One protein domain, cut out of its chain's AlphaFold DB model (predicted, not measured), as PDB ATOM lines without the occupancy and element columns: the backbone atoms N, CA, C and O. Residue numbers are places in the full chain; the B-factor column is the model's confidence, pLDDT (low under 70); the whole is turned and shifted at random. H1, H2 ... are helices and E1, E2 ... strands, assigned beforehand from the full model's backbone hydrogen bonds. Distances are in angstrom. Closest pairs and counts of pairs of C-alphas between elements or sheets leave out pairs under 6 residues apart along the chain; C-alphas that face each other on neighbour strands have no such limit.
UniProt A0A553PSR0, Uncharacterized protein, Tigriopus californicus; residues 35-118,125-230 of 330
ATOM      1  N   SER A  35      10.127 -26.531  -9.689       83.88
ATOM      2  CA  SER A  35       9.421 -27.799  -9.869       83.88
ATOM      3  C   SER A  35      10.072 -28.607 -10.972       83.88
ATOM      4  O   SER A  35      10.394 -28.043 -12.016       83.88
ATOM      5  N   SER A  36      10.202 -29.914 -10.771       84.81
ATOM      6  CA  SER A  36      10.679 -30.837 -11.801       84.81
ATOM      7  C   SER A  36       9.668 -31.924 -12.115       84.81
ATOM      8  O   SER A  36       8.999 -32.440 -11.220       84.81
ATOM      9  N   SER A  37       9.629 -32.327 -13.380       85.44
ATOM     10  CA  SER A  37       8.821 -33.445 -13.857       85.44
ATOM     11  C   SER A  37       9.576 -34.280 -14.882       85.44
ATOM     12  O   SER A  37      10.323 -33.745 -15.698       85.44
ATOM     13  N   PHE A  38       9.340 -35.588 -14.871       85.19
ATOM     14  CA  PHE A  38       9.853 -36.481 -15.904       85.19
ATOM     15  C   PHE A  38       9.084 -36.355 -17.217       85.19
ATOM     16  O   PHE A  38       7.857 -36.231 -17.236       85.19
ATOM     17  N   SER A  39       9.808 -36.536 -18.318       86.25
ATOM     18  CA  SER A  39       9.222 -36.908 -19.599       86.25
ATOM     19  C   SER A  39       8.546 -38.282 -19.518       86.25
ATOM     20  O   SER A  39       8.868 -39.132 -18.687       86.25
ATOM     21  N   SER A  40       7.625 -38.553 -20.443       84.81
ATOM     22  CA  SER A  40       6.881 -39.821 -20.475       84.81
ATOM     23  C   SER A  40       7.748 -41.070 -20.684       84.81
ATOM     24  O   SER A  40       7.297 -42.176 -20.397       84.81
ATOM     25  N   ASP A  41       8.952 -40.916 -21.237       86.62
ATOM     26  CA  ASP A  41       9.919 -41.998 -21.454       86.62
ATOM     27  C   ASP A  41      10.941 -42.137 -20.314       86.62
ATOM     28  O   ASP A  41      11.798 -43.018 -20.374       86.62
ATOM     29  N   CYS A  42      10.840 -41.299 -19.276       85.75
ATOM     30  CA  CYS A  42      11.739 -41.290 -18.126       85.75
ATOM     31  C   CYS A  42      13.218 -41.062 -18.492       85.75
ATOM     32  O   CYS A  42      14.097 -41.492 -17.753       85.75
ATOM     33  N   GLN A  43      13.510 -40.431 -19.636       88.69
ATOM     34  CA  GLN A  43      14.880 -40.122 -20.086       88.69
ATOM     35  C   GLN A  43      15.213 -38.629 -19.997       88.69
ATOM     36  O   GLN A  43      16.333 -38.208 -20.294       88.69
ATOM     37  N   SER A  44      14.236 -37.791 -19.662       89.81
ATOM     38  CA  SER A  44      14.411 -36.345 -19.579       89.81
ATOM     39  C   SER A  44      13.655 -35.762 -18.395       89.81
ATOM     40  O   SER A  44      12.651 -36.315 -17.942       89.81
ATOM     41  N   LEU A  45      14.175 -34.652 -17.889       89.00
ATOM     42  CA  LEU A  45      13.638 -33.898 -16.772       89.00
ATOM     43  C   LEU A  45      13.418 -32.460 -17.206       89.00
ATOM     44  O   LEU A  45      14.360 -31.776 -17.602       89.00
ATOM     45  N   ASP A  46      12.178 -32.014 -17.092       90.62
ATOM     46  CA  ASP A  46      11.813 -30.620 -17.274       90.62
ATOM     47  C   ASP A  46      11.774 -29.957 -15.901       90.62
ATOM     48  O   ASP A  46      11.043 -30.396 -15.010       90.62
ATOM     49  N   VAL A  47      12.580 -28.914 -15.720       89.56
ATOM     50  CA  VAL A  47      12.651 -28.107 -14.503       89.56
ATOM     51  C   VAL A  47      12.155 -26.703 -14.814       89.56
ATOM     52  O   VAL A  47      12.568 -26.080 -15.794       89.56
ATOM     53  N   VAL A  48      11.277 -26.189 -13.962       89.25
ATOM     54  CA  VAL A  48      10.754 -24.825 -14.045       89.25
ATOM     55  C   VAL A  48      11.168 -24.075 -12.790       89.25
ATOM     56  O   VAL A  48      10.743 -24.426 -11.689       89.25
ATOM     57  N   ILE A  49      11.986 -23.040 -12.965       86.19
ATOM     58  CA  ILE A  49      12.393 -22.118 -11.903       86.19
ATOM     59  C   ILE A  49      11.415 -20.949 -11.866       86.19
ATOM     60  O   ILE A  49      11.250 -20.231 -12.845       86.19
ATOM     61  N   LYS A  50      10.803 -20.721 -10.715       85.06
ATOM     62  CA  LYS A  50       9.835 -19.659 -10.475       85.06
ATOM     63  C   LYS A  50      10.480 -18.518  -9.707       85.06
ATOM     64  O   LYS A  50      11.098 -18.724  -8.663       85.06
ATOM     65  N   TYR A  51      10.316 -17.300 -10.198       83.12
ATOM     66  CA  TYR A  51      10.920 -16.117  -9.587       83.12
ATOM     67  C   TYR A  51      10.037 -14.890  -9.754       83.12
ATOM     68  O   TYR A  51       9.158 -14.835 -10.604       83.12
ATOM     69  N   TYR A  52      10.310 -13.873  -8.956       85.00
ATOM     70  CA  TYR A  52       9.725 -12.554  -9.049       85.00
ATOM     71  C   TYR A  52      10.805 -11.554  -9.451       85.00
ATOM     72  O   TYR A  52      11.877 -11.486  -8.844       85.00
ATOM     73  N   CYS A  53      10.508 -10.761 -10.473       85.94
ATOM     74  CA  CYS A  53      11.388  -9.712 -10.959       85.94
ATOM     75  C   CYS A  53      10.790  -8.354 -10.608       85.94
ATOM     76  O   CYS A  53       9.615  -8.106 -10.855       85.94
ATOM     77  N   THR A  54      11.590  -7.434 -10.088       85.62
ATOM     78  CA  THR A  54      11.192  -6.034  -9.857       85.62
ATOM     79  C   THR A  54      12.179  -5.103 -10.504       85.62
ATOM     80  O   THR A  54      13.333  -5.470 -10.651       85.62
ATOM     81  N   GLN A  55      11.759  -3.897 -10.869       84.62
ATOM     82  CA  GLN A  55      12.707  -2.868 -11.281       84.62
ATOM     83  C   GLN A  55      13.045  -1.937 -10.124       84.62
ATOM     84  O   GLN A  55      12.195  -1.643  -9.281       84.62
ATOM     85  N   SER A  56      14.280  -1.449 -10.113       81.69
ATOM     86  CA  SER A  56      14.707  -0.425  -9.167       81.69
ATOM     87  C   SER A  56      13.956   0.887  -9.384       81.69
ATOM     88  O   SER A  56      13.844   1.384 -10.505       81.69
ATOM     89  N   GLU A  57      13.479   1.488  -8.293       83.25
ATOM     90  CA  GLU A  57      12.808   2.792  -8.331       83.25
ATOM     91  C   GLU A  57      13.765   3.931  -8.712       83.25
ATOM     92  O   GLU A  57      13.332   4.944  -9.259       83.25
ATOM     93  N   SER A  58      15.067   3.789  -8.430       82.00
ATOM     94  CA  SER A  58      16.058   4.828  -8.729       82.00
ATOM     95  C   SER A  58      16.512   4.817 -10.184       82.00
ATOM     96  O   SER A  58      16.907   5.861 -10.701       82.00
ATOM     97  N   LEU A  59      16.469   3.652 -10.837       81.94
ATOM     98  CA  LEU A  59      16.913   3.444 -12.216       81.94
ATOM     99  C   LEU A  59      15.918   2.541 -12.972       81.94
ATOM    100  O   LEU A  59      16.293   1.437 -13.386       81.94
ATOM    101  N   PRO A  60      14.655   2.985 -13.141       85.06
ATOM    102  CA  PRO A  60      13.633   2.191 -13.809       85.06
ATOM    103  C   PRO A  60      13.927   2.055 -15.306       85.06
ATOM    104  O   PRO A  60      14.640   2.869 -15.904       85.06
ATOM    105  N   PHE A  61      13.339   1.037 -15.927       85.19
ATOM    106  CA  PHE A  61      13.355   0.896 -17.377       85.19
ATOM    107  C   PHE A  61      12.502   1.976 -18.044       85.19
ATOM    108  O   PHE A  61      11.492   2.429 -17.505       85.19
ATOM    109  N   ASP A  62      12.906   2.371 -19.253       85.94
ATOM    110  CA  ASP A  62      12.209   3.410 -20.017       85.94
ATOM    111  C   ASP A  62      10.834   2.928 -20.522       85.94
ATOM    112  O   ASP A  62       9.942   3.743 -20.771       85.94
ATOM    113  N   THR A  63      10.657   1.611 -20.690       89.56
ATOM    114  CA  THR A  63       9.415   0.983 -21.155       89.56
ATOM    115  C   THR A  63       9.134  -0.330 -20.424       89.56
ATOM    116  O   THR A  63      10.052  -1.086 -20.097       89.56
ATOM    117  N   ASP A  64       7.846  -0.637 -20.243       88.81
ATOM    118  CA  ASP A  64       7.391  -1.923 -19.696       88.81
ATOM    119  C   ASP A  64       7.820  -3.106 -20.579       88.81
ATOM    120  O   ASP A  64       8.086  -4.192 -20.067       88.81
ATOM    121  N   ASP A  65       7.911  -2.902 -21.897       92.31
ATOM    122  CA  ASP A  65       8.342  -3.934 -22.845       92.31
ATOM    123  C   ASP A  65       9.811  -4.327 -22.630       92.31
ATOM    124  O   ASP A  65      10.128  -5.514 -22.641       92.31
ATOM    125  N   GLU A  66      10.706  -3.360 -22.386       89.50
ATOM    126  CA  GLU A  66      12.116  -3.666 -22.117       89.50
ATOM    127  C   GLU A  66      12.281  -4.329 -20.748       89.50
ATOM    128  O   GLU A  66      13.008  -5.312 -20.628       89.50
ATOM    129  N   TYR A  67      11.547  -3.860 -19.735       89.75
ATOM    130  CA  TYR A  67      11.504  -4.521 -18.430       89.75
ATOM    131  C   TYR A  67      11.044  -5.982 -18.551       89.75
ATOM    132  O   TYR A  67      11.704  -6.875 -18.026       89.75
ATOM    133  N   ARG A  68       9.965  -6.256 -19.297       90.12
ATOM    134  CA  ARG A  68       9.478  -7.626 -19.532       90.12
ATOM    135  C   ARG A  68      10.482  -8.472 -20.301       90.12
ATOM    136  O   ARG A  68      10.720  -9.607 -19.907       90.12
ATOM    137  N   ARG A  69      11.097  -7.925 -21.351       93.12
ATOM    138  CA  ARG A  69      12.137  -8.616 -22.122       93.12
ATOM    139  C   ARG A  69      13.302  -9.030 -21.225       93.12
ATOM    140  O   ARG A  69      13.760 -10.163 -21.295       93.12
ATOM    141  N   VAL A  70      13.776  -8.126 -20.367       90.12
ATOM    142  CA  VAL A  70      14.892  -8.403 -19.455       90.12
ATOM    143  C   VAL A  70      14.487  -9.400 -18.372       90.12
ATOM    144  O   VAL A  70      15.182 -10.390 -18.166       90.12
ATOM    145  N   CYS A  71      13.356  -9.169 -17.708       89.12
ATOM    146  CA  CYS A  71      12.912 -10.021 -16.616       89.12
ATOM    147  C   CYS A  71      12.531 -11.422 -17.071       89.12
ATOM    148  O   CYS A  71      12.867 -12.349 -16.354       89.12
ATOM    149  N   ASN A  72      11.861 -11.576 -18.215       89.88
ATOM    150  CA  ASN A  72      11.312 -12.850 -18.669       89.88
ATOM    151  C   ASN A  72      12.186 -13.506 -19.741       89.88
ATOM    152  O   ASN A  72      12.704 -14.602 -19.529       89.88
ATOM    153  N   ASP A  73      12.371 -12.836 -20.880       93.44
ATOM    154  CA  ASP A  73      12.990 -13.455 -22.057       93.44
ATOM    155  C   ASP A  73      14.483 -13.697 -21.813       93.44
ATOM    156  O   ASP A  73      14.964 -14.820 -21.956       93.44
ATOM    157  N   LEU A  74      15.216 -12.677 -21.351       92.88
ATOM    158  CA  LEU A  74      16.646 -12.821 -21.073       92.88
ATOM    159  C   LEU A  74      16.920 -13.753 -19.890       92.88
ATOM    160  O   LEU A  74      17.871 -14.525 -19.954       92.88
ATOM    161  N   THR A  75      16.113 -13.715 -18.829       90.44
ATOM    162  CA  THR A  75      16.262 -14.653 -17.703       90.44
ATOM    163  C   THR A  75      16.010 -16.096 -18.142       90.44
ATOM    164  O   THR A  75      16.785 -16.983 -17.792       90.44
ATOM    165  N   THR A  76      14.989 -16.338 -18.968       91.94
ATOM    166  CA  THR A  76      14.719 -17.676 -19.518       91.94
ATOM    167  C   THR A  76      15.874 -18.151 -20.390       91.94
ATOM    168  O   THR A  76      16.410 -19.234 -20.160       91.94
ATOM    169  N   GLU A  77      16.345 -17.307 -21.313       94.25
ATOM    170  CA  GLU A  77      17.522 -17.609 -22.133       94.25
ATOM    171  C   GLU A  77      18.773 -17.878 -21.282       94.25
ATOM    172  O   GLU A  77      19.616 -18.692 -21.661       94.25
ATOM    173  N   ALA A  78      18.926 -17.196 -20.142       91.25
ATOM    174  CA  ALA A  78      20.033 -17.417 -19.222       91.25
ATOM    175  C   ALA A  78      19.996 -18.831 -18.633       91.25
ATOM    176  O   ALA A  78      20.985 -19.559 -18.723       91.25
ATOM    177  N   PHE A  79      18.865 -19.243 -18.060       90.12
ATOM    178  CA  PHE A  79      18.740 -20.571 -17.462       90.12
ATOM    179  C   PHE A  79      18.882 -21.684 -18.496       90.12
ATOM    180  O   PHE A  79      19.688 -22.595 -18.293       90.12
ATOM    181  N   GLU A  80      18.224 -21.549 -19.649       91.88
ATOM    182  CA  GLU A  80      18.375 -22.499 -20.751       91.88
ATOM    183  C   GLU A  80      19.837 -22.595 -21.209       91.88
ATOM    184  O   GLU A  80      20.365 -23.676 -21.491       91.88
ATOM    185  N   ARG A  81      20.544 -21.458 -21.268       91.75
ATOM    186  CA  ARG A  81      21.946 -21.434 -21.686       91.75
ATOM    187  C   ARG A  81      22.849 -22.102 -20.668       91.75
ATOM    188  O   ARG A  81      23.727 -22.863 -21.084       91.75
ATOM    189  N   TYR A  82      22.713 -21.768 -19.391       89.88
ATOM    190  CA  TYR A  82      23.723 -22.081 -18.385       89.88
ATOM    191  C   TYR A  82      23.448 -23.369 -17.618       89.88
ATOM    192  O   TYR A  82      24.414 -24.048 -17.280       89.88
ATOM    193  N   TYR A  83      22.182 -23.735 -17.425       90.50
ATOM    194  CA  TYR A  83      21.786 -24.876 -16.601       90.50
ATOM    195  C   TYR A  83      21.290 -26.087 -17.401       90.50
ATOM    196  O   TYR A  83      21.297 -27.191 -16.867       90.50
ATOM    197  N   ASN A  84      20.933 -25.947 -18.685       93.12
ATOM    198  CA  ASN A  84      20.604 -27.129 -19.493       93.12
ATOM    199  C   ASN A  84      21.842 -27.998 -19.712       93.12
ATOM    200  O   ASN A  84      22.918 -27.505 -20.097       93.12
ATOM    201  N   GLY A  85      21.651 -29.303 -19.543       90.44
ATOM    202  CA  GLY A  85      22.718 -30.288 -19.615       90.44
ATOM    203  C   GLY A  85      22.220 -31.710 -19.404       90.44
ATOM    204  O   GLY A  85      21.026 -31.988 -19.457       90.44
ATOM    205  N   GLU A  86      23.162 -32.613 -19.182       89.94
ATOM    206  CA  GLU A  86      22.897 -33.982 -18.758       89.94
ATOM    207  C   GLU A  86      23.287 -34.098 -17.284       89.94
ATOM    208  O   GLU A  86      24.313 -33.547 -16.885       89.94
ATOM    209  N   VAL A  87      22.481 -34.804 -16.493       84.88
ATOM    210  CA  VAL A  87      22.853 -35.210 -15.134       84.88
ATOM    211  C   VAL A  87      22.844 -36.716 -15.028       84.88
ATOM    212  O   VAL A  87      21.960 -37.385 -15.573       84.88
ATOM    213  N   LYS A  88      23.802 -37.257 -14.289       82.31
ATOM    214  CA  LYS A  88      23.797 -38.664 -13.918       82.31
ATOM    215  C   LYS A  88      23.082 -38.849 -12.597       82.31
ATOM    216  O   LYS A  88      23.185 -38.018 -11.703       82.31
ATOM    217  N   VAL A  89      22.341 -39.939 -12.483       77.31
ATOM    218  CA  VAL A  89      21.737 -40.380 -11.226       77.31
ATOM    219  C   VAL A  89      21.982 -41.876 -11.136       77.31
ATOM    220  O   VAL A  89      21.467 -42.645 -11.957       77.31
ATOM    221  N   GLY A  90      22.841 -42.279 -10.201       74.56
ATOM    222  CA  GLY A  90      23.406 -43.628 -10.184       74.56
ATOM    223  C   GLY A  90      24.049 -43.995 -11.530       74.56
ATOM    224  O   GLY A  90      24.980 -43.344 -12.001       74.56
ATOM    225  N   SER A  91      23.547 -45.047 -12.185       73.31
ATOM    226  CA  SER A  91      24.096 -45.542 -13.458       73.31
ATOM    227  C   SER A  91      23.425 -44.974 -14.716       73.31
ATOM    228  O   SER A  91      23.703 -45.461 -15.814       73.31
ATOM    229  N   GLN A  92      22.476 -44.049 -14.576       81.38
ATOM    230  CA  GLN A  92      21.680 -43.519 -15.685       81.38
ATOM    231  C   GLN A  92      22.001 -42.051 -15.939       81.38
ATOM    232  O   GLN A  92      22.303 -41.313 -15.007       81.38
ATOM    233  N   SER A  93      21.874 -41.639 -17.196       88.50
ATOM    234  CA  SER A  93      21.977 -40.245 -17.626       88.50
ATOM    235  C   SER A  93      20.595 -39.713 -17.994       88.50
ATOM    236  O   SER A  93      19.848 -40.380 -18.708       88.50
ATOM    237  N   TYR A  94      20.277 -38.499 -17.551       88.75
ATOM    238  CA  TYR A  94      19.022 -37.812 -17.842       88.75
ATOM    239  C   TYR A  94      19.314 -36.470 -18.500       88.75
ATOM    240  O   TYR A  94      20.126 -35.688 -18.003       88.75
ATOM    241  N   ASN A  95      18.618 -36.176 -19.598       94.00
ATOM    242  CA  ASN A  95      18.665 -34.840 -20.185       94.00
ATOM    243  C   ASN A  95      17.830 -33.888 -19.331       94.00
ATOM    244  O   ASN A  95      16.645 -34.134 -19.120       94.00
ATOM    245  N   VAL A  96      18.426 -32.797 -18.868       92.81
ATOM    246  CA  VAL A  96      17.753 -31.783 -18.060       92.81
ATOM    247  C   VAL A  96      17.515 -30.538 -18.900       92.81
ATOM    248  O   VAL A  96      18.449 -29.917 -19.416       92.81
ATOM    249  N   SER A  97      16.244 -30.176 -19.017       94.06
ATOM    250  CA  SER A  97      15.778 -28.943 -19.634       94.06
ATOM    251  C   SER A  97      15.274 -28.017 -18.537       94.06
ATOM    252  O   SER A  97      14.337 -28.343 -17.815       94.06
ATOM    253  N   ILE A  98      15.918 -26.869 -18.386       91.19
ATOM    254  CA  ILE A  98      15.640 -25.882 -17.352       91.19
ATOM    255  C   ILE A  98      15.080 -24.642 -18.024       91.19
ATOM    256  O   ILE A  98      15.702 -24.025 -18.887       91.19
ATOM    257  N   SER A  99      13.882 -24.286 -17.592       89.88
ATOM    258  CA  SER A  99      13.165 -23.090 -18.003       89.88
ATOM    259  C   SER A  99      12.844 -22.238 -16.783       89.88
ATOM    260  O   SER A  99      13.072 -22.638 -15.636       89.88
ATOM    261  N   SER A 100      12.329 -21.038 -17.027       88.81
ATOM    262  CA  SER A 100      12.033 -20.090 -15.965       88.81
ATOM    263  C   SER A 100      10.659 -19.453 -16.163       88.81
ATOM    264  O   SER A 100      10.241 -19.217 -17.294       88.81
ATOM    265  N   GLU A 101       9.959 -19.183 -15.066       88.56
ATOM    266  CA  GLU A 101       8.636 -18.568 -15.037       88.56
ATOM    267  C   GLU A 101       8.653 -17.367 -14.086       88.56
ATOM    268  O   GLU A 101       8.873 -17.502 -12.878       88.56
ATOM    269  N   MET A 102       8.400 -16.178 -14.634       87.81
ATOM    270  CA  MET A 102       8.200 -14.981 -13.829       87.81
ATOM    271  C   MET A 102       6.794 -14.997 -13.215       87.81
ATOM    272  O   MET A 102       5.792 -15.016 -13.929       87.81
ATOM    273  N   LEU A 103       6.720 -14.951 -11.890       83.06
ATOM    274  CA  LEU A 103       5.484 -14.950 -11.120       83.06
ATOM    275  C   LEU A 103       4.995 -13.535 -10.803       83.06
ATOM    276  O   LEU A 103       5.757 -12.571 -10.798       83.06
ATOM    277  N   GLU A 104       3.711 -13.437 -10.458       71.75
ATOM    278  CA  GLU A 104       3.084 -12.213  -9.938       71.75
ATOM    279  C   GLU A 104       2.978 -12.201  -8.392       71.75
ATOM    280  O   GLU A 104       2.699 -11.155  -7.805       71.75
ATOM    281  N   ASP A 105       3.193 -13.346  -7.721       63.09
ATOM    282  CA  ASP A 105       3.068 -13.520  -6.260       63.09
ATOM    283  C   ASP A 105       4.443 -13.463  -5.557       63.09
ATOM    284  O   ASP A 105       5.326 -14.262  -5.893       63.09
ATOM    285  N   PRO A 106       4.647 -12.569  -4.566       59.28
ATOM    286  CA  PRO A 106       5.945 -12.332  -3.932       59.28
ATOM    287  C   PRO A 106       6.432 -13.416  -2.945       59.28
ATOM    288  O   PRO A 106       7.258 -13.132  -2.078       59.28
ATOM    289  N   SER A 107       5.922 -14.648  -2.997       59.69
ATOM    290  CA  SER A 107       6.335 -15.719  -2.074       59.69
ATOM    291  C   SER A 107       7.580 -16.511  -2.506       59.69
ATOM    292  O   SER A 107       7.945 -17.459  -1.821       59.69
ATOM    293  N   HIS A 108       8.221 -16.166  -3.628       68.56
ATOM    294  CA  HIS A 108       9.303 -16.956  -4.244       68.56
ATOM    295  C   HIS A 108      10.634 -16.180  -4.307       68.56
ATOM    296  O   HIS A 108      10.801 -15.184  -3.607       68.56
ATOM    297  N   GLN A 109      11.612 -16.628  -5.109       67.12
ATOM    298  CA  GLN A 109      12.889 -15.917  -5.277       67.12
ATOM    299  C   GLN A 109      12.663 -14.520  -5.856       67.12
ATOM    300  O   GLN A 109      11.987 -14.383  -6.869       67.12
ATOM    301  N   HIS A 110      13.229 -13.489  -5.232       71.88
ATOM    302  CA  HIS A 110      13.107 -12.105  -5.689       71.88
ATOM    303  C   HIS A 110      14.423 -11.616  -6.284       71.88
ATOM    304  O   HIS A 110      15.486 -11.844  -5.711       71.88
ATOM    305  N   PHE A 111      14.356 -10.840  -7.362       73.75
ATOM    306  CA  PHE A 111      15.463  -9.964  -7.724       73.75
ATOM    307  C   PHE A 111      14.997  -8.596  -8.216       73.75
ATOM    308  O   PHE A 111      13.895  -8.419  -8.744       73.75
ATOM    309  N   ILE A 112      15.852  -7.609  -7.982       75.81
ATOM    310  CA  ILE A 112      15.697  -6.226  -8.406       75.81
ATOM    311  C   ILE A 112      16.622  -6.026  -9.600       75.81
ATOM    312  O   ILE A 112      17.833  -6.216  -9.495       75.81
ATOM    313  N   VAL A 113      16.057  -5.652 -10.740       75.50
ATOM    314  CA  VAL A 113      16.803  -5.269 -11.927       75.50
ATOM    315  C   VAL A 113      16.906  -3.749 -12.021       75.50
ATOM    316  O   VAL A 113      15.911  -3.022 -12.006       75.50
ATOM    317  N   SER A 114      18.137  -3.266 -12.127       76.81
ATOM    318  CA  SER A 114      18.455  -1.847 -12.276       76.81
ATOM    319  C   SER A 114      19.039  -1.607 -13.668       76.81
ATOM    320  O   SER A 114      19.897  -2.371 -14.132       76.81
ATOM    321  N   LYS A 115      18.619  -0.532 -14.349       73.94
ATOM    322  CA  LYS A 115      19.346  -0.061 -15.538       73.94
ATOM    323  C   LYS A 115      20.735   0.379 -15.093       73.94
ATOM    324  O   LYS A 115      20.852   1.178 -14.174       73.94
ATOM    325  N   SER A 116      21.781  -0.121 -15.739       68.50
ATOM    326  CA  SER A 116      23.136   0.198 -15.296       68.50
ATOM    327  C   SER A 116      23.595   1.579 -15.761       68.50
ATOM    328  O   SER A 116      23.439   1.941 -16.934       68.50
ATOM    329  N   THR A 117      24.236   2.346 -14.878       64.75
ATOM    330  CA  THR A 117      25.099   3.446 -15.312       64.75
ATOM    331  C   THR A 117      26.461   2.899 -15.753       64.75
ATOM    332  O   THR A 117      26.956   1.881 -15.274       64.75
ATOM    333  N   ARG A 118      27.137   3.583 -16.685       55.19
ATOM    334  CA  ARG A 118      28.442   3.136 -17.220       55.19
ATOM    335  C   ARG A 118      29.515   2.928 -16.131       55.19
ATOM    336  O   ARG A 118      30.494   2.221 -16.367       55.19
ATOM    337  N   SER A 125      30.953  -6.077  -6.838       39.78
ATOM    338  CA  SER A 125      31.198  -7.000  -5.752       39.78
ATOM    339  C   SER A 125      29.876  -7.673  -5.410       39.78
ATOM    340  O   SER A 125      29.058  -7.069  -4.725       39.78
ATOM    341  N   VAL A 126      29.722  -8.927  -5.841       41.78
ATOM    342  CA  VAL A 126      28.686  -9.861  -5.376       41.78
ATOM    343  C   VAL A 126      28.734  -9.874  -3.852       41.78
ATOM    344  O   VAL A 126      29.713 -10.362  -3.287       41.78
ATOM    345  N   ASN A 127      27.795  -9.212  -3.184       33.22
ATOM    346  CA  ASN A 127      27.747  -9.172  -1.731       33.22
ATOM    347  C   ASN A 127      26.333  -9.489  -1.256       33.22
ATOM    348  O   ASN A 127      25.427  -8.676  -1.389       33.22
ATOM    349  N   ASN A 128      26.276 -10.637  -0.583       33.91
ATOM    350  CA  ASN A 128      25.617 -10.873   0.693       33.91
ATOM    351  C   ASN A 128      24.110 -10.613   0.737       33.91
ATOM    352  O   ASN A 128      23.664  -9.561   1.187       33.91
ATOM    353  N   VAL A 129      23.360 -11.671   0.453       34.97
ATOM    354  CA  VAL A 129      22.508 -12.408   1.405       34.97
ATOM    355  C   VAL A 129      21.306 -12.952   0.633       34.97
ATOM    356  O   VAL A 129      20.743 -12.299  -0.232       34.97
ATOM    357  N   ILE A 130      20.975 -14.199   0.950       44.44
ATOM    358  CA  ILE A 130      19.779 -14.939   0.550       44.44
ATOM    359  C   ILE A 130      18.563 -14.002   0.621       44.44
ATOM    360  O   ILE A 130      18.322 -13.436   1.688       44.44
ATOM    361  N   VAL A 131      17.770 -13.904  -0.456       52.78
ATOM    362  CA  VAL A 131      16.601 -13.005  -0.581       52.78
ATOM    363  C   VAL A 131      17.010 -11.531  -0.822       52.78
ATOM    364  O   VAL A 131      17.846 -10.988  -0.109       52.78
ATOM    365  N   PRO A 132      16.227 -10.783  -1.618       57.62
ATOM    366  CA  PRO A 132      16.439 -10.368  -3.025       57.62
ATOM    367  C   PRO A 132      17.873 -10.170  -3.573       57.62
ATOM    368  O   PRO A 132      18.682  -9.475  -2.966       57.62
ATOM    369  N   SER A 133      18.131 -10.629  -4.805       66.62
ATOM    370  CA  SER A 133      19.358 -10.299  -5.563       66.62
ATOM    371  C   SER A 133      19.214  -8.980  -6.330       66.62
ATOM    372  O   SER A 133      18.149  -8.699  -6.870       66.62
ATOM    373  N   GLU A 134      20.269  -8.172  -6.437       71.69
ATOM    374  CA  GLU A 134      20.286  -7.019  -7.351       71.69
ATOM    375  C   GLU A 134      21.115  -7.350  -8.596       71.69
ATOM    376  O   GLU A 134      22.290  -7.698  -8.494       71.69
ATOM    377  N   VAL A 135      20.508  -7.229  -9.778       74.88
ATOM    378  CA  VAL A 135      21.162  -7.499 -11.062       74.88
ATOM    379  C   VAL A 135      21.119  -6.250 -11.932       74.88
ATOM    380  O   VAL A 135      20.074  -5.638 -12.142       74.88
ATOM    381  N   TYR A 136      22.264  -5.884 -12.496       76.38
ATOM    382  CA  TYR A 136      22.375  -4.712 -13.355       76.38
ATOM    383  C   TYR A 136      22.290  -5.121 -14.825       76.38
ATOM    384  O   TYR A 136      23.069  -5.946 -15.310       76.38
ATOM    385  N   HIS A 137      21.376  -4.503 -15.575       81.50
ATOM    386  CA  HIS A 137      21.312  -4.677 -17.028       81.50
ATOM    387  C   HIS A 137      22.318  -3.731 -17.704       81.50
ATOM    388  O   HIS A 137      22.039  -2.560 -17.956       81.50
ATOM    389  N   CYS A 138      23.536  -4.237 -17.931       75.75
ATOM    390  CA  CYS A 138      24.597  -3.554 -18.690       75.75
ATOM    391  C   CYS A 138      24.508  -3.846 -20.195       75.75
ATOM    392  O   CYS A 138      24.625  -2.955 -21.033       75.75
ATOM    393  N   ASN A 139      24.359  -5.126 -20.530       82.62
ATOM    394  CA  ASN A 139      24.052  -5.663 -21.852       82.62
ATOM    395  C   ASN A 139      23.497  -7.079 -21.672       82.62
ATOM    396  O   ASN A 139      23.731  -7.706 -20.639       82.62
ATOM    397  N   ASP A 140      22.822  -7.594 -22.695       87.38
ATOM    398  CA  ASP A 140      22.094  -8.860 -22.606       87.38
ATOM    399  C   ASP A 140      22.979 -10.062 -22.250       87.38
ATOM    400  O   ASP A 140      22.550 -10.934 -21.506       87.38
ATOM    401  N   ILE A 141      24.219 -10.120 -22.743       83.19
ATOM    402  CA  ILE A 141      25.114 -11.266 -22.511       83.19
ATOM    403  C   ILE A 141      25.608 -11.283 -21.061       83.19
ATOM    404  O   ILE A 141      25.554 -12.313 -20.393       83.19
ATOM    405  N   GLN A 142      26.051 -10.131 -20.558       77.62
ATOM    406  CA  GLN A 142      26.475  -9.993 -19.165       77.62
ATOM    407  C   GLN A 142      25.314 -10.167 -18.195       77.62
ATOM    408  O   GLN A 142      25.484 -10.805 -17.158       77.62
ATOM    409  N   PHE A 143      24.143  -9.623 -18.535       83.75
ATOM    410  CA  PHE A 143      22.939  -9.801 -17.740       83.75
ATOM    411  C   PHE A 143      22.596 -11.284 -17.614       83.75
ATOM    412  O   PHE A 143      22.466 -11.762 -16.495       83.75
ATOM    413  N   LYS A 144      22.555 -12.022 -18.734       87.50
ATOM    414  CA  LYS A 144      22.282 -13.466 -18.746       87.50
ATOM    415  C   LYS A 144      23.231 -14.245 -17.837       87.50
ATOM    416  O   LYS A 144      22.782 -15.030 -17.013       87.50
ATOM    417  N   TYR A 145      24.536 -14.000 -17.940       82.06
ATOM    418  CA  TYR A 145      25.502 -14.630 -17.037       82.06
ATOM    419  C   TYR A 145      25.233 -14.277 -15.569       82.06
ATOM    420  O   TYR A 145      25.184 -15.158 -14.717       82.06
ATOM    421  N   THR A 146      25.036 -12.989 -15.278       77.81
ATOM    422  CA  THR A 146      24.899 -12.493 -13.903       77.81
ATOM    423  C   THR A 146      23.622 -13.012 -13.255       77.81
ATOM    424  O   THR A 146      23.680 -13.524 -12.150       77.81
ATOM    425  N   VAL A 147      22.477 -12.951 -13.940       82.81
ATOM    426  CA  VAL A 147      21.207 -13.426 -13.376       82.81
ATOM    427  C   VAL A 147      21.246 -14.933 -13.100       82.81
ATOM    428  O   VAL A 147      20.816 -15.361 -12.033       82.81
ATOM    429  N   ALA A 148      21.843 -15.729 -13.995       84.25
ATOM    430  CA  ALA A 148      22.035 -17.165 -13.790       84.25
ATOM    431  C   ALA A 148      23.004 -17.474 -12.635       84.25
ATOM    432  O   ALA A 148      22.790 -18.436 -11.894       84.25
ATOM    433  N   HIS A 149      24.056 -16.664 -12.480       79.56
ATOM    434  CA  HIS A 149      25.018 -16.782 -11.388       79.56
ATOM    435  C   HIS A 149      24.375 -16.443 -10.032       79.56
ATOM    436  O   HIS A 149      24.399 -17.248  -9.106       79.56
ATOM    437  N   GLU A 150      23.736 -15.278  -9.929       74.06
ATOM    438  CA  GLU A 150      23.127 -14.798  -8.684       74.06
ATOM    439  C   GLU A 150      21.956 -15.671  -8.231       74.06
ATOM    440  O   GLU A 150      21.824 -15.968  -7.044       74.06
ATOM    441  N   LEU A 151      21.116 -16.130  -9.164       76.25
ATOM    442  CA  LEU A 151      20.049 -17.067  -8.821       76.25
ATOM    443  C   LEU A 151      20.598 -18.453  -8.476       76.25
ATOM    444  O   LEU A 151      20.024 -19.118  -7.619       76.25
ATOM    445  N   GLY A 152      21.731 -18.856  -9.059       75.50
ATOM    446  CA  GLY A 152      22.438 -20.087  -8.702       75.50
ATOM    447  C   GLY A 152      22.872 -20.157  -7.248       75.50
ATOM    448  O   GLY A 152      22.712 -21.198  -6.615       75.50
ATOM    449  N   HIS A 153      23.304 -19.033  -6.672       71.81
ATOM    450  CA  HIS A 153      23.527 -18.955  -5.225       71.81
ATOM    451  C   HIS A 153      22.262 -19.305  -4.446       71.81
ATOM    452  O   HIS A 153      22.328 -20.070  -3.488       71.81
ATOM    453  N   GLY A 154      21.106 -18.803  -4.887       67.25
ATOM    454  CA  GLY A 154      19.805 -19.147  -4.314       67.25
ATOM    455  C   GLY A 154      19.489 -20.644  -4.383       67.25
ATOM    456  O   GLY A 154      18.985 -21.189  -3.401       67.25
ATOM    457  N   ILE A 155      19.833 -21.310  -5.495       70.81
ATOM    458  CA  ILE A 155      19.716 -22.770  -5.655       70.81
ATOM    459  C   ILE A 155      20.556 -23.486  -4.593       70.81
ATOM    460  O   ILE A 155      20.021 -24.272  -3.814       70.81
ATOM    461  N   LEU A 156      21.856 -23.186  -4.538       67.50
ATOM    462  CA  LEU A 156      22.814 -23.869  -3.663       67.50
ATOM    463  C   LEU A 156      22.476 -23.691  -2.181       67.50
ATOM    464  O   LEU A 156      22.522 -24.637  -1.402       67.50
ATOM    465  N   ILE A 157      22.084 -22.480  -1.797       61.22
ATOM    466  CA  ILE A 157      21.656 -22.171  -0.434       61.22
ATOM    467  C   ILE A 157      20.411 -22.967  -0.048       61.22
ATOM    468  O   ILE A 157      20.340 -23.507   1.052       61.22
ATOM    469  N   ALA A 158      19.392 -22.963  -0.910       60.03
ATOM    470  CA  ALA A 158      18.092 -23.521  -0.565       60.03
ATOM    471  C   ALA A 158      18.085 -25.055  -0.599       60.03
ATOM    472  O   ALA A 158      17.266 -25.662   0.088       60.03
ATOM    473  N   ALA A 159      18.978 -25.666  -1.377       59.12
ATOM    474  CA  ALA A 159      19.073 -27.114  -1.510       59.12
ATOM    475  C   ALA A 159      20.094 -27.765  -0.560       59.12
ATOM    476  O   ALA A 159      19.842 -28.879  -0.118       59.12
ATOM    477  N   ASP A 160      21.204 -27.092  -0.231       52.47
ATOM    478  CA  ASP A 160      22.306 -27.680   0.560       52.47
ATOM    479  C   ASP A 160      22.567 -26.927   1.884       52.47
ATOM    480  O   ASP A 160      23.584 -27.126   2.542       52.47
ATOM    481  N   GLY A 161      21.698 -25.968   2.241       44.75
ATOM    482  CA  GLY A 161      21.811 -25.173   3.474       44.75
ATOM    483  C   GLY A 161      23.133 -24.416   3.616       44.75
ATOM    484  O   GLY A 161      23.519 -24.007   4.716       44.75
ATOM    485  N   ILE A 162      23.838 -24.186   2.505       46.53
ATOM    486  CA  ILE A 162      25.141 -23.525   2.497       46.53
ATOM    487  C   ILE A 162      24.938 -22.033   2.724       46.53
ATOM    488  O   ILE A 162      24.823 -21.224   1.806       46.53
ATOM    489  N   ILE A 163      24.950 -21.656   4.001       39.09
ATOM    490  CA  ILE A 163      24.842 -20.272   4.487       39.09
ATOM    491  C   ILE A 163      25.979 -19.384   3.935       39.09
ATOM    492  O   ILE A 163      25.856 -18.161   3.888       39.09
ATOM    493  N   ASN A 164      27.080 -19.994   3.483       38.50
ATOM    494  CA  ASN A 164      28.317 -19.313   3.118       38.50
ATOM    495  C   ASN A 164      28.585 -19.191   1.613       38.50
ATOM    496  O   ASN A 164      29.680 -18.731   1.287       38.50
ATOM    497  N   SER A 165      27.634 -19.488   0.712       39.91
ATOM    498  CA  SER A 165      27.816 -19.299  -0.748       39.91
ATOM    499  C   SER A 165      28.311 -17.881  -1.100       39.91
ATOM    500  O   SER A 165      29.168 -17.684  -1.959       39.91
ATOM    501  N   ALA A 166      27.888 -16.893  -0.304       35.62
ATOM    502  CA  ALA A 166      28.293 -15.491  -0.382       35.62
ATOM    503  C   ALA A 166      29.783 -15.212  -0.056       35.62
ATOM    504  O   ALA A 166      30.324 -14.176  -0.442       35.62
ATOM    505  N   THR A 167      30.469 -16.122   0.648       35.41
ATOM    506  CA  THR A 167      31.889 -16.001   1.042       35.41
ATOM    507  C   THR A 167      32.853 -16.786   0.150       35.41
ATOM    508  O   THR A 167      34.050 -16.819   0.426       35.41
ATOM    509  N   HIS A 168      32.391 -17.320  -0.987       42.16
ATOM    510  CA  HIS A 168      33.238 -18.032  -1.961       42.16
ATOM    511  C   HIS A 168      34.279 -17.142  -2.661       42.16
ATOM    512  O   HIS A 168      35.088 -17.627  -3.453       42.16
ATOM    513  N   LYS A 169      34.364 -15.855  -2.300       36.94
ATOM    514  CA  LYS A 169      35.556 -15.031  -2.521       36.94
ATOM    515  C   LYS A 169      36.722 -15.547  -1.669       36.94
ATOM    516  O   LYS A 169      37.080 -14.958  -0.653       36.94
ATOM    517  N   GLY A 170      37.343 -16.630  -2.128       33.12
ATOM    518  CA  GLY A 170      38.695 -16.996  -1.725       33.12
ATOM    519  C   GLY A 170      38.856 -18.069  -0.648       33.12
ATOM    520  O   GLY A 170      39.904 -18.036  -0.013       33.12
ATOM    521  N   THR A 171      37.909 -19.001  -0.447       30.72
ATOM    522  CA  THR A 171      38.126 -20.463  -0.207       30.72
ATOM    523  C   THR A 171      36.960 -21.176   0.514       30.72
ATOM    524  O   THR A 171      36.256 -20.592   1.327       30.72
ATOM    525  N   SER A 172      36.838 -22.478   0.197       34.47
ATOM    526  CA  SER A 172      36.160 -23.598   0.888       34.47
ATOM    527  C   SER A 172      34.639 -23.542   1.112       34.47
ATOM    528  O   SER A 172      34.201 -23.174   2.196       34.47
ATOM    529  N   THR A 173      33.843 -24.017   0.141       37.31
ATOM    530  CA  THR A 173      32.942 -25.207   0.247       37.31
ATOM    531  C   THR A 173      31.890 -25.251  -0.876       37.31
ATOM    532  O   THR A 173      30.798 -24.736  -0.712       37.31
ATOM    533  N   LEU A 174      32.253 -25.850  -2.025       39.03
ATOM    534  CA  LEU A 174      31.425 -26.687  -2.937       39.03
ATOM    535  C   LEU A 174      32.221 -27.038  -4.226       39.03
ATOM    536  O   LEU A 174      31.700 -27.039  -5.323       39.03
ATOM    537  N   ASP A 175      33.528 -27.299  -4.106       40.53
ATOM    538  CA  ASP A 175      34.454 -27.613  -5.223       40.53
ATOM    539  C   ASP A 175      35.011 -26.450  -6.067       40.53
ATOM    540  O   ASP A 175      35.616 -26.652  -7.118       40.53
ATOM    541  N   GLN A 176      35.002 -25.224  -5.538       37.12
ATOM    542  CA  GLN A 176      35.843 -24.139  -6.075       37.12
ATOM    543  C   GLN A 176      37.217 -24.064  -5.422       37.12
ATOM    544  O   GLN A 176      37.676 -23.009  -4.980       37.12
ATOM    545  N   ILE A 177      37.897 -25.201  -5.360       41.47
ATOM    546  CA  ILE A 177      39.346 -25.195  -5.200       41.47
ATOM    547  C   ILE A 177      39.898 -25.416  -6.596       41.47
ATOM    548  O   ILE A 177      39.468 -26.334  -7.290       41.47
ATOM    549  N   ALA A 178      40.759 -24.486  -7.024       38.97
ATOM    550  CA  ALA A 178      41.347 -24.433  -8.355       38.97
ATOM    551  C   ALA A 178      41.603 -25.846  -8.881       38.97
ATOM    552  O   ALA A 178      42.338 -26.613  -8.251       38.97
ATOM    553  N   ARG A 179      40.964 -26.199 -10.005       37.44
ATOM    554  CA  ARG A 179      41.187 -27.501 -10.631       37.44
ATOM    555  C   ARG A 179      42.704 -27.718 -10.756       37.44
ATOM    556  O   ARG A 179      43.423 -26.786 -11.122       37.44
ATOM    557  N   PRO A 180      43.216 -28.918 -10.449       34.00
ATOM    558  CA  PRO A 180      44.651 -29.190 -10.412       34.00
ATOM    559  C   PRO A 180      45.262 -29.166 -11.819       34.00
ATOM    560  O   PRO A 180      46.479 -29.093 -11.957       34.00
ATOM    561  N   ASP A 181      44.422 -29.193 -12.861       39.62
ATOM    562  CA  ASP A 181      44.817 -28.957 -14.248       39.62
ATOM    563  C   ASP A 181      45.066 -27.473 -14.560       39.62
ATOM    564  O   ASP A 181      45.515 -27.149 -15.658       39.62
ATOM    565  N   GLY A 182      44.811 -26.568 -13.609       37.25
ATOM    566  CA  GLY A 182      45.066 -25.148 -13.774       37.25
ATOM    567  C   GLY A 182      44.333 -24.563 -14.975       37.25
ATOM    568  O   GLY A 182      44.860 -23.630 -15.583       37.25
ATOM    569  N   GLN A 183      43.154 -25.089 -15.343       41.44
ATOM    570  CA  GLN A 183      42.297 -24.443 -16.336       41.44
ATOM    571  C   GLN A 183      41.737 -23.144 -15.756       41.44
ATOM    572  O   GLN A 183      40.583 -23.026 -15.356       41.44
ATOM    573  N   ILE A 184      42.606 -22.139 -15.719       51.69
ATOM    574  CA  ILE A 184      42.241 -20.737 -15.703       51.69
ATOM    575  C   ILE A 184      41.290 -20.565 -16.888       51.69
ATOM    576  O   ILE A 184      41.641 -20.917 -18.017       51.69
ATOM    577  N   ALA A 185      40.076 -20.073 -16.640       54.84
ATOM    578  CA  ALA A 185      39.193 -19.687 -17.731       54.84
ATOM    579  C   ALA A 185      39.956 -18.693 -18.610       54.84
ATOM    580  O   ALA A 185      40.341 -17.609 -18.156       54.84
ATOM    581  N   ASN A 186      40.228 -19.077 -19.852       60.53
ATOM    582  CA  ASN A 186      40.932 -18.192 -20.755       60.53
ATOM    583  C   ASN A 186      39.969 -17.054 -21.099       60.53
ATOM    584  O   ASN A 186      38.839 -17.294 -21.529       60.53
ATOM    585  N   CYS A 187      40.400 -15.801 -20.913       61.34
ATOM    586  CA  CYS A 187      39.534 -14.641 -21.158       61.34
ATOM    587  C   CYS A 187      39.029 -14.583 -22.621       61.34
ATOM    588  O   CYS A 187      38.071 -13.875 -22.907       61.34
ATOM    589  N   ASP A 188      39.674 -15.310 -23.542       62.59
ATOM    590  CA  ASP A 188      39.291 -15.423 -24.953       62.59
ATOM    591  C   ASP A 188      38.108 -16.377 -25.218       62.59
ATOM    592  O   ASP A 188      37.647 -16.462 -26.354       62.59
ATOM    593  N   GLY A 189      37.604 -17.076 -24.194       66.31
ATOM    594  CA  GLY A 189      36.516 -18.045 -24.331       66.31
ATOM    595  C   GLY A 189      36.936 -19.366 -24.986       66.31
ATOM    596  O   GLY A 189      36.103 -20.078 -25.536       66.31
ATOM    597  N   SER A 190      38.221 -19.715 -24.977       69.94
ATOM    598  CA  SER A 190      38.677 -21.015 -25.491       69.94
ATOM    599  C   SER A 190      38.398 -22.188 -24.544       69.94
ATOM    600  O   SER A 190      38.485 -23.340 -24.971       69.94
ATOM    601  N   THR A 191      38.059 -21.919 -23.280       68.25
ATOM    602  CA  THR A 191      37.785 -22.945 -22.268       68.25
ATOM    603  C   THR A 191      36.436 -22.726 -21.596       68.25
ATOM    604  O   THR A 191      36.091 -21.610 -21.203       68.25
ATOM    605  N   THR A 192      35.673 -23.811 -21.460       72.44
ATOM    606  CA  THR A 192      34.460 -23.842 -20.638       72.44
ATOM    607  C   THR A 192      34.846 -23.825 -19.167       72.44
ATOM    608  O   THR A 192      35.767 -24.534 -18.760       72.44
ATOM    609  N   PHE A 193      34.131 -23.043 -18.368       72.00
ATOM    610  CA  PHE A 193      34.335 -22.977 -16.926       72.00
ATOM    611  C   PHE A 193      33.006 -23.057 -16.185       72.00
ATOM    612  O   PHE A 193      31.938 -22.827 -16.752       72.00
ATOM    613  N   ASP A 194      33.102 -23.408 -14.911       72.31
ATOM    614  CA  ASP A 194      31.957 -23.505 -14.018       72.31
ATOM    615  C   ASP A 194      31.353 -22.109 -13.768       72.31
ATOM    616  O   ASP A 194      32.069 -21.160 -13.439       72.31
ATOM    617  N   LEU A 195      30.038 -21.977 -13.954       75.38
ATOM    618  CA  LEU A 195      29.277 -20.742 -13.796       75.38
ATOM    619  C   LEU A 195      29.487 -20.115 -12.421       75.38
ATOM    620  O   LEU A 195      29.601 -18.887 -12.341       75.38
ATOM    621  N   MET A 196      29.555 -20.927 -11.366       71.75
ATOM    622  CA  MET A 196      29.746 -20.406 -10.018       71.75
ATOM    623  C   MET A 196      31.194 -20.010  -9.745       71.75
ATOM    624  O   MET A 196      31.428 -19.320  -8.753       71.75
ATOM    625  N   HIS A 197      32.166 -20.417 -10.572       62.56
ATOM    626  CA  HIS A 197      33.593 -20.287 -10.271       62.56
ATOM    627  C   HIS A 197      34.014 -18.845  -9.951       62.56
ATOM    628  O   HIS A 197      34.072 -17.975 -10.825       62.56
ATOM    629  N   TYR A 198      34.393 -18.607  -8.694       51.19
ATOM    630  CA  TYR A 198      35.017 -17.371  -8.253       51.19
ATOM    631  C   TYR A 198      36.504 -17.411  -8.577       51.19
ATOM    632  O   TYR A 198      37.279 -18.156  -7.984       51.19
ATOM    633  N   PHE A 199      36.921 -16.548  -9.497       49.50
ATOM    634  CA  PHE A 199      38.334 -16.313  -9.762       49.50
ATOM    635  C   PHE A 199      38.962 -15.674  -8.506       49.50
ATOM    636  O   PHE A 199      38.569 -14.553  -8.167       49.50
ATOM    637  N   PRO A 200      39.900 -16.354  -7.803       36.34
ATOM    638  CA  PRO A 200      40.427 -15.907  -6.503       36.34
ATOM    639  C   PRO A 200      41.137 -14.558  -6.556       36.34
ATOM    640  O   PRO A 200      41.329 -13.892  -5.545       36.34
ATOM    641  N   GLU A 201      41.512 -14.132  -7.749       36.72
ATOM    642  CA  GLU A 201      42.111 -12.845  -8.001       36.72
ATOM    643  C   GLU A 201      41.419 -12.283  -9.236       36.72
ATOM    644  O   GLU A 201      41.132 -13.005 -10.197       36.72
ATOM    645  N   TYR A 202      41.147 -10.979  -9.216       41.41
ATOM    646  CA  TYR A 202      41.056 -10.195 -10.439       41.41
ATOM    647  C   TYR A 202      42.181 -10.672 -11.356       41.41
ATOM    648  O   TYR A 202      43.322 -10.316 -11.099       41.41
ATOM    649  N   LEU A 203      41.895 -11.488 -12.378       46.31
ATOM    650  CA  LEU A 203      42.869 -11.769 -13.427       46.31
ATOM    651  C   LEU A 203      43.082 -10.416 -14.103       46.31
ATOM    652  O   LEU A 203      42.204 -10.004 -14.876       46.31
ATOM    653  N   PRO A 204      44.170  -9.681 -13.797       41.22
ATOM    654  CA  PRO A 204      44.285  -8.276 -14.183       41.22
ATOM    655  C   PRO A 204      44.214  -8.172 -15.707       41.22
ATOM    656  O   PRO A 204      43.574  -7.298 -16.269       41.22
ATOM    657  N   ASN A 205      44.699  -9.205 -16.394       46.28
ATOM    658  CA  ASN A 205      44.696  -9.329 -17.844       46.28
ATOM    659  C   ASN A 205      43.291  -9.445 -18.471       46.28
ATOM    660  O   ASN A 205      43.122  -9.034 -19.618       46.28
ATOM    661  N   CYS A 206      42.289  -9.981 -17.757       48.38
ATOM    662  CA  CYS A 206      40.909 -10.044 -18.256       48.38
ATOM    663  C   CYS A 206      40.170  -8.702 -18.075       48.38
ATOM    664  O   CYS A 206      39.304  -8.370 -18.887       48.38
ATOM    665  N   TYR A 207      40.499  -7.941 -17.021       48.25
ATOM    666  CA  TYR A 207      39.847  -6.672 -16.671       48.25
ATOM    667  C   TYR A 207      40.536  -5.446 -17.290       48.25
ATOM    668  O   TYR A 207      39.867  -4.614 -17.903       48.25
ATOM    669  N   ASP A 208      41.863  -5.357 -17.193       44.47
ATOM    670  CA  ASP A 208      42.646  -4.165 -17.548       44.47
ATOM    671  C   ASP A 208      42.762  -3.944 -19.063       44.47
ATOM    672  O   ASP A 208      43.005  -2.824 -19.509       44.47
ATOM    673  N   ASN A 209      42.523  -4.983 -19.869       42.97
ATOM    674  CA  ASN A 209      42.616  -4.917 -21.330       42.97
ATOM    675  C   ASN A 209      41.252  -4.961 -22.052       42.97
ATOM    676  O   ASN A 209      41.220  -5.004 -23.281       42.97
ATOM    677  N   GLY A 210      40.122  -4.986 -21.330       47.41
ATOM    678  CA  GLY A 210      38.791  -5.098 -21.949       47.41
ATOM    679  C   GLY A 210      38.518  -6.447 -22.634       47.41
ATOM    680  O   GLY A 210      37.696  -6.511 -23.545       47.41
ATOM    681  N   ILE A 211      39.204  -7.520 -22.214       45.75
ATOM    682  CA  ILE A 211      39.173  -8.854 -22.852       45.75
ATOM    683  C   ILE A 211      38.082  -9.761 -22.252       45.75
ATOM    684  O   ILE A 211      37.927 -10.892 -22.683       45.75
ATOM    685  N   ARG A 212      37.235  -9.306 -21.317       54.62
ATOM    686  CA  ARG A 212      35.951 -10.001 -21.074       54.62
ATOM    687  C   ARG A 212      34.970  -9.677 -22.201       54.62
ATOM    688  O   ARG A 212      34.026  -8.907 -22.029       54.62
ATOM    689  N   GLY A 213      35.245 -10.245 -23.372       58.25
ATOM    690  CA  GLY A 213      34.305 -10.284 -24.483       58.25
ATOM    691  C   GLY A 213      33.112 -11.180 -24.155       58.25
ATOM    692  O   GLY A 213      33.118 -11.911 -23.163       58.25
ATOM    693  N   SER A 214      32.095 -11.155 -25.013       65.12
ATOM    694  CA  SER A 214      30.949 -12.069 -24.929       65.12
ATOM    695  C   SER A 214      31.373 -13.533 -24.789       65.12
ATOM    696  O   SER A 214      30.787 -14.254 -23.993       65.12
ATOM    697  N   ALA A 215      32.462 -13.919 -25.462       69.31
ATOM    698  CA  ALA A 215      33.026 -15.263 -25.439       69.31
ATOM    699  C   ALA A 215      33.356 -15.776 -24.026       69.31
ATOM    700  O   ALA A 215      33.189 -16.960 -23.762       69.31
ATOM    701  N   PHE A 216      33.784 -14.921 -23.092       72.38
ATOM    702  CA  PHE A 216      33.994 -15.350 -21.705       72.38
ATOM    703  C   PHE A 216      32.664 -15.772 -21.067       72.38
ATOM    704  O   PHE A 216      32.508 -16.905 -20.630       72.38
ATOM    705  N   TYR A 217      31.668 -14.886 -21.083       76.00
ATOM    706  CA  TYR A 217      30.352 -15.154 -20.499       76.00
ATOM    707  C   TYR A 217      29.633 -16.316 -21.185       76.00
ATOM    708  O   TYR A 217      28.914 -17.069 -20.540       76.00
ATOM    709  N   GLU A 218      29.834 -16.481 -22.488       79.81
ATOM    710  CA  GLU A 218      29.242 -17.561 -23.267       79.81
ATOM    711  C   GLU A 218      29.823 -18.931 -22.916       79.81
ATOM    712  O   GLU A 218      29.129 -19.918 -23.122       79.81
ATOM    713  N   ASN A 219      31.041 -19.025 -22.380       78.38
ATOM    714  CA  ASN A 219      31.674 -20.302 -22.041       78.38
ATOM    715  C   ASN A 219      31.482 -20.741 -20.586       78.38
ATOM    716  O   ASN A 219      31.974 -21.800 -20.201       78.38
ATOM    717  N   ALA A 220      30.746 -19.974 -19.786       79.25
ATOM    718  CA  ALA A 220      30.309 -20.438 -18.480       79.25
ATOM    719  C   ALA A 220      29.222 -21.516 -18.616       79.25
ATOM    720  O   ALA A 220      28.393 -21.455 -19.532       79.25
ATOM    721  N   LYS A 221      29.199 -22.480 -17.695       85.06
ATOM    722  CA  LYS A 221      28.164 -23.517 -17.566       85.06
ATOM    723  C   LYS A 221      28.011 -23.931 -16.111       85.06
ATOM    724  O   LYS A 221      29.024 -24.079 -15.440       85.06
ATOM    725  N   ALA A 222      26.781 -24.138 -15.649       81.56
ATOM    726  CA  ALA A 222      26.555 -24.749 -14.347       81.56
ATOM    727  C   ALA A 222      27.210 -26.136 -14.310       81.56
ATOM    728  O   ALA A 222      27.234 -26.847 -15.325       81.56
ATOM    729  N   SER A 223      27.781 -26.496 -13.168       76.50
ATOM    730  CA  SER A 223      28.351 -27.828 -12.980       76.50
ATOM    731  C   SER A 223      27.248 -28.896 -12.943       76.50
ATOM    732  O   SER A 223      26.092 -28.611 -12.633       76.50
ATOM    733  N   GLU A 224      27.588 -30.152 -13.249       76.56
ATOM    734  CA  GLU A 224      26.630 -31.264 -13.141       76.56
ATOM    735  C   GLU A 224      26.043 -31.350 -11.722       76.56
ATOM    736  O   GLU A 224      24.835 -31.504 -11.565       76.56
ATOM    737  N   THR A 225      26.877 -31.137 -10.701       72.88
ATOM    738  CA  THR A 225      26.482 -31.110  -9.287       72.88
ATOM    739  C   THR A 225      25.475 -30.004  -8.970       72.88
ATOM    740  O   THR A 225      24.522 -30.241  -8.230       72.88
ATOM    741  N   GLU A 226      25.623 -28.808  -9.542       74.50
ATOM    742  CA  GLU A 226      24.640 -27.724  -9.389       74.50
ATOM    743  C   GLU A 226      23.291 -28.081 -10.015       74.50
ATOM    744  O   GLU A 226      22.240 -27.836  -9.421       74.50
ATOM    745  N   ILE A 227      23.312 -28.689 -11.203       81.38
ATOM    746  CA  ILE A 227      22.089 -29.098 -11.899       81.38
ATOM    747  C   ILE A 227      21.404 -30.237 -11.132       81.38
ATOM    748  O   ILE A 227      20.192 -30.187 -10.936       81.38
ATOM    749  N   GLN A 228      22.161 -31.221 -10.638       78.12
ATOM    750  CA  GLN A 228      21.656 -32.274  -9.749       78.12
ATOM    751  C   GLN A 228      21.018 -31.681  -8.491       78.12
ATOM    752  O   GLN A 228      19.908 -32.058  -8.135       78.12
ATOM    753  N   THR A 229      21.685 -30.714  -7.859       75.19
ATOM    754  CA  THR A 229      21.201 -30.032  -6.652       75.19
ATOM    755  C   THR A 229      19.856 -29.352  -6.898       75.19
ATOM    756  O   THR A 229      18.917 -29.535  -6.122       75.19
ATOM    757  N   LEU A 230      19.737 -28.616  -8.008       79.38
ATOM    758  CA  LEU A 230      18.472 -28.018  -8.423       79.38
ATOM    759  C   LEU A 230      17.401 -29.092  -8.615       79.38
ATOM    760  O   LEU A 230      16.356 -29.014  -7.981       79.38
TER     761      LEU A 230
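AT A GLANCE: This is residues 35 to 118 and 125 to 230 of the 330 residues of an uncharacterized protein of Tigriopus californicus (UniProt A0A553PSR0). A long, strongly twisted sheet of six strands, E1 to E6, runs along one side of the domain, and H2 sits in the middle of the whole, between this sheet and a lobe made mostly of loops, residues 165 to 218, which holds the short helices H3 and H4. H1 packs on one face of the sheet, chiefly at E4 and E2, and the last helix, H5, folds back onto the opposite face near E3. The printed part has 190 residues, with five named helices and six named strands in the order E1 E2 H1 E3 E4 E5 E6 H2 H3 H4 H5. The sheet is branched at E2 and has both parallel and antiparallel pairs; the class is mixed, helices and strands. The whole is compact, with a radius of gyration of the C-alphas of 16.9 A, and spans 51 by 42 by 30 A.

HOW THE PARTS SIT: E1, residues 35 to 38, and E2, residues 44 to 55, form an antiparallel hairpin, with N 37 and O 46 2.9 A apart, within hydrogen-bond range. E2 is parallel to E4, residues 92 to 102, with N 47 and O 97 at 2.8 A, and parallel to E5, residues 109 to 115, with N 54 and O 111 at 2.8 A. The pairing is staggered: E1 and E5 lie on one side of E2, beside residues 44 to 48 and 51 to 55, and E4 lies on the other side. E3, residues 85 to 89, forms an antiparallel hairpin with E4, N 87 and O 94 being 2.9 A apart. E6, residues 133 to 137, is an edge strand parallel to E5, with N 135 and O 112 at 2.9 A. H1, residues 64 to 83, is on the sheet; its closest C-alphas to E4 are those of Thr 76 and Ser 100, 5.1 A apart. H2, residues 140 to 160, is the hub and touches three helices. Its residues 140 to 148 touch H1 at a steep tilt of 62 degrees, the same way, the closest C-alphas being those of Ala 78 and Lys 144, 4.6 A. H2 is also on the sheet at a height of 8.2 A, and its closest C-alphas to E6 are those of Phe 143 and His 137, 5.4 A. H3, residues 204 to 207, touches no helix and is not on the sheet. H4, residues 214 to 218, touches H2, with the C-alphas of Tyr 145 and Tyr 217 closest at 6.0 A. H5, residues 224 to 230, is on the sheet and touches H2 at a steep tilt of 69.8 degrees, only just short of about perpendicular; the closest C-alphas are those of Ile 155 and Leu 230, 6.1 A. Every O i to N i+4 pair is within hydrogen-bond range in H4 and H5, against 14 of 16 in H1 and 16 of 17 in H2; H3 is too short for such a pair.

IN THESE COORDINATES: E1 begins at C-alpha 35, (9.421, -27.799, -9.869). From first to last C-alpha E2 measures 34.5 A, H1 27.3 A, E4 31.6 A and E5 20.0 A. H2 measures 29.8 A and begins at C-alpha 140, (22.094, -8.860, -22.606). H5 ends at C-alpha 230, (18.472, -28.018, -8.423).

THE WHOLE: The two C-alphas farthest apart are those of Ser 58 and Ser 91, 51.2 A. Residues 119 to 124 are not printed, and C-alphas 118 and 125 are 15.6 A apart across this cut. The link from H2 to H3 is long, 43 residues, and in it residues 193 to 194 pair with residues 220 to 221, parallel. The mean pLDDT of the printed part is 70.2; 73 residues are under 70, among them residues 156 to 191 and 197 to 215.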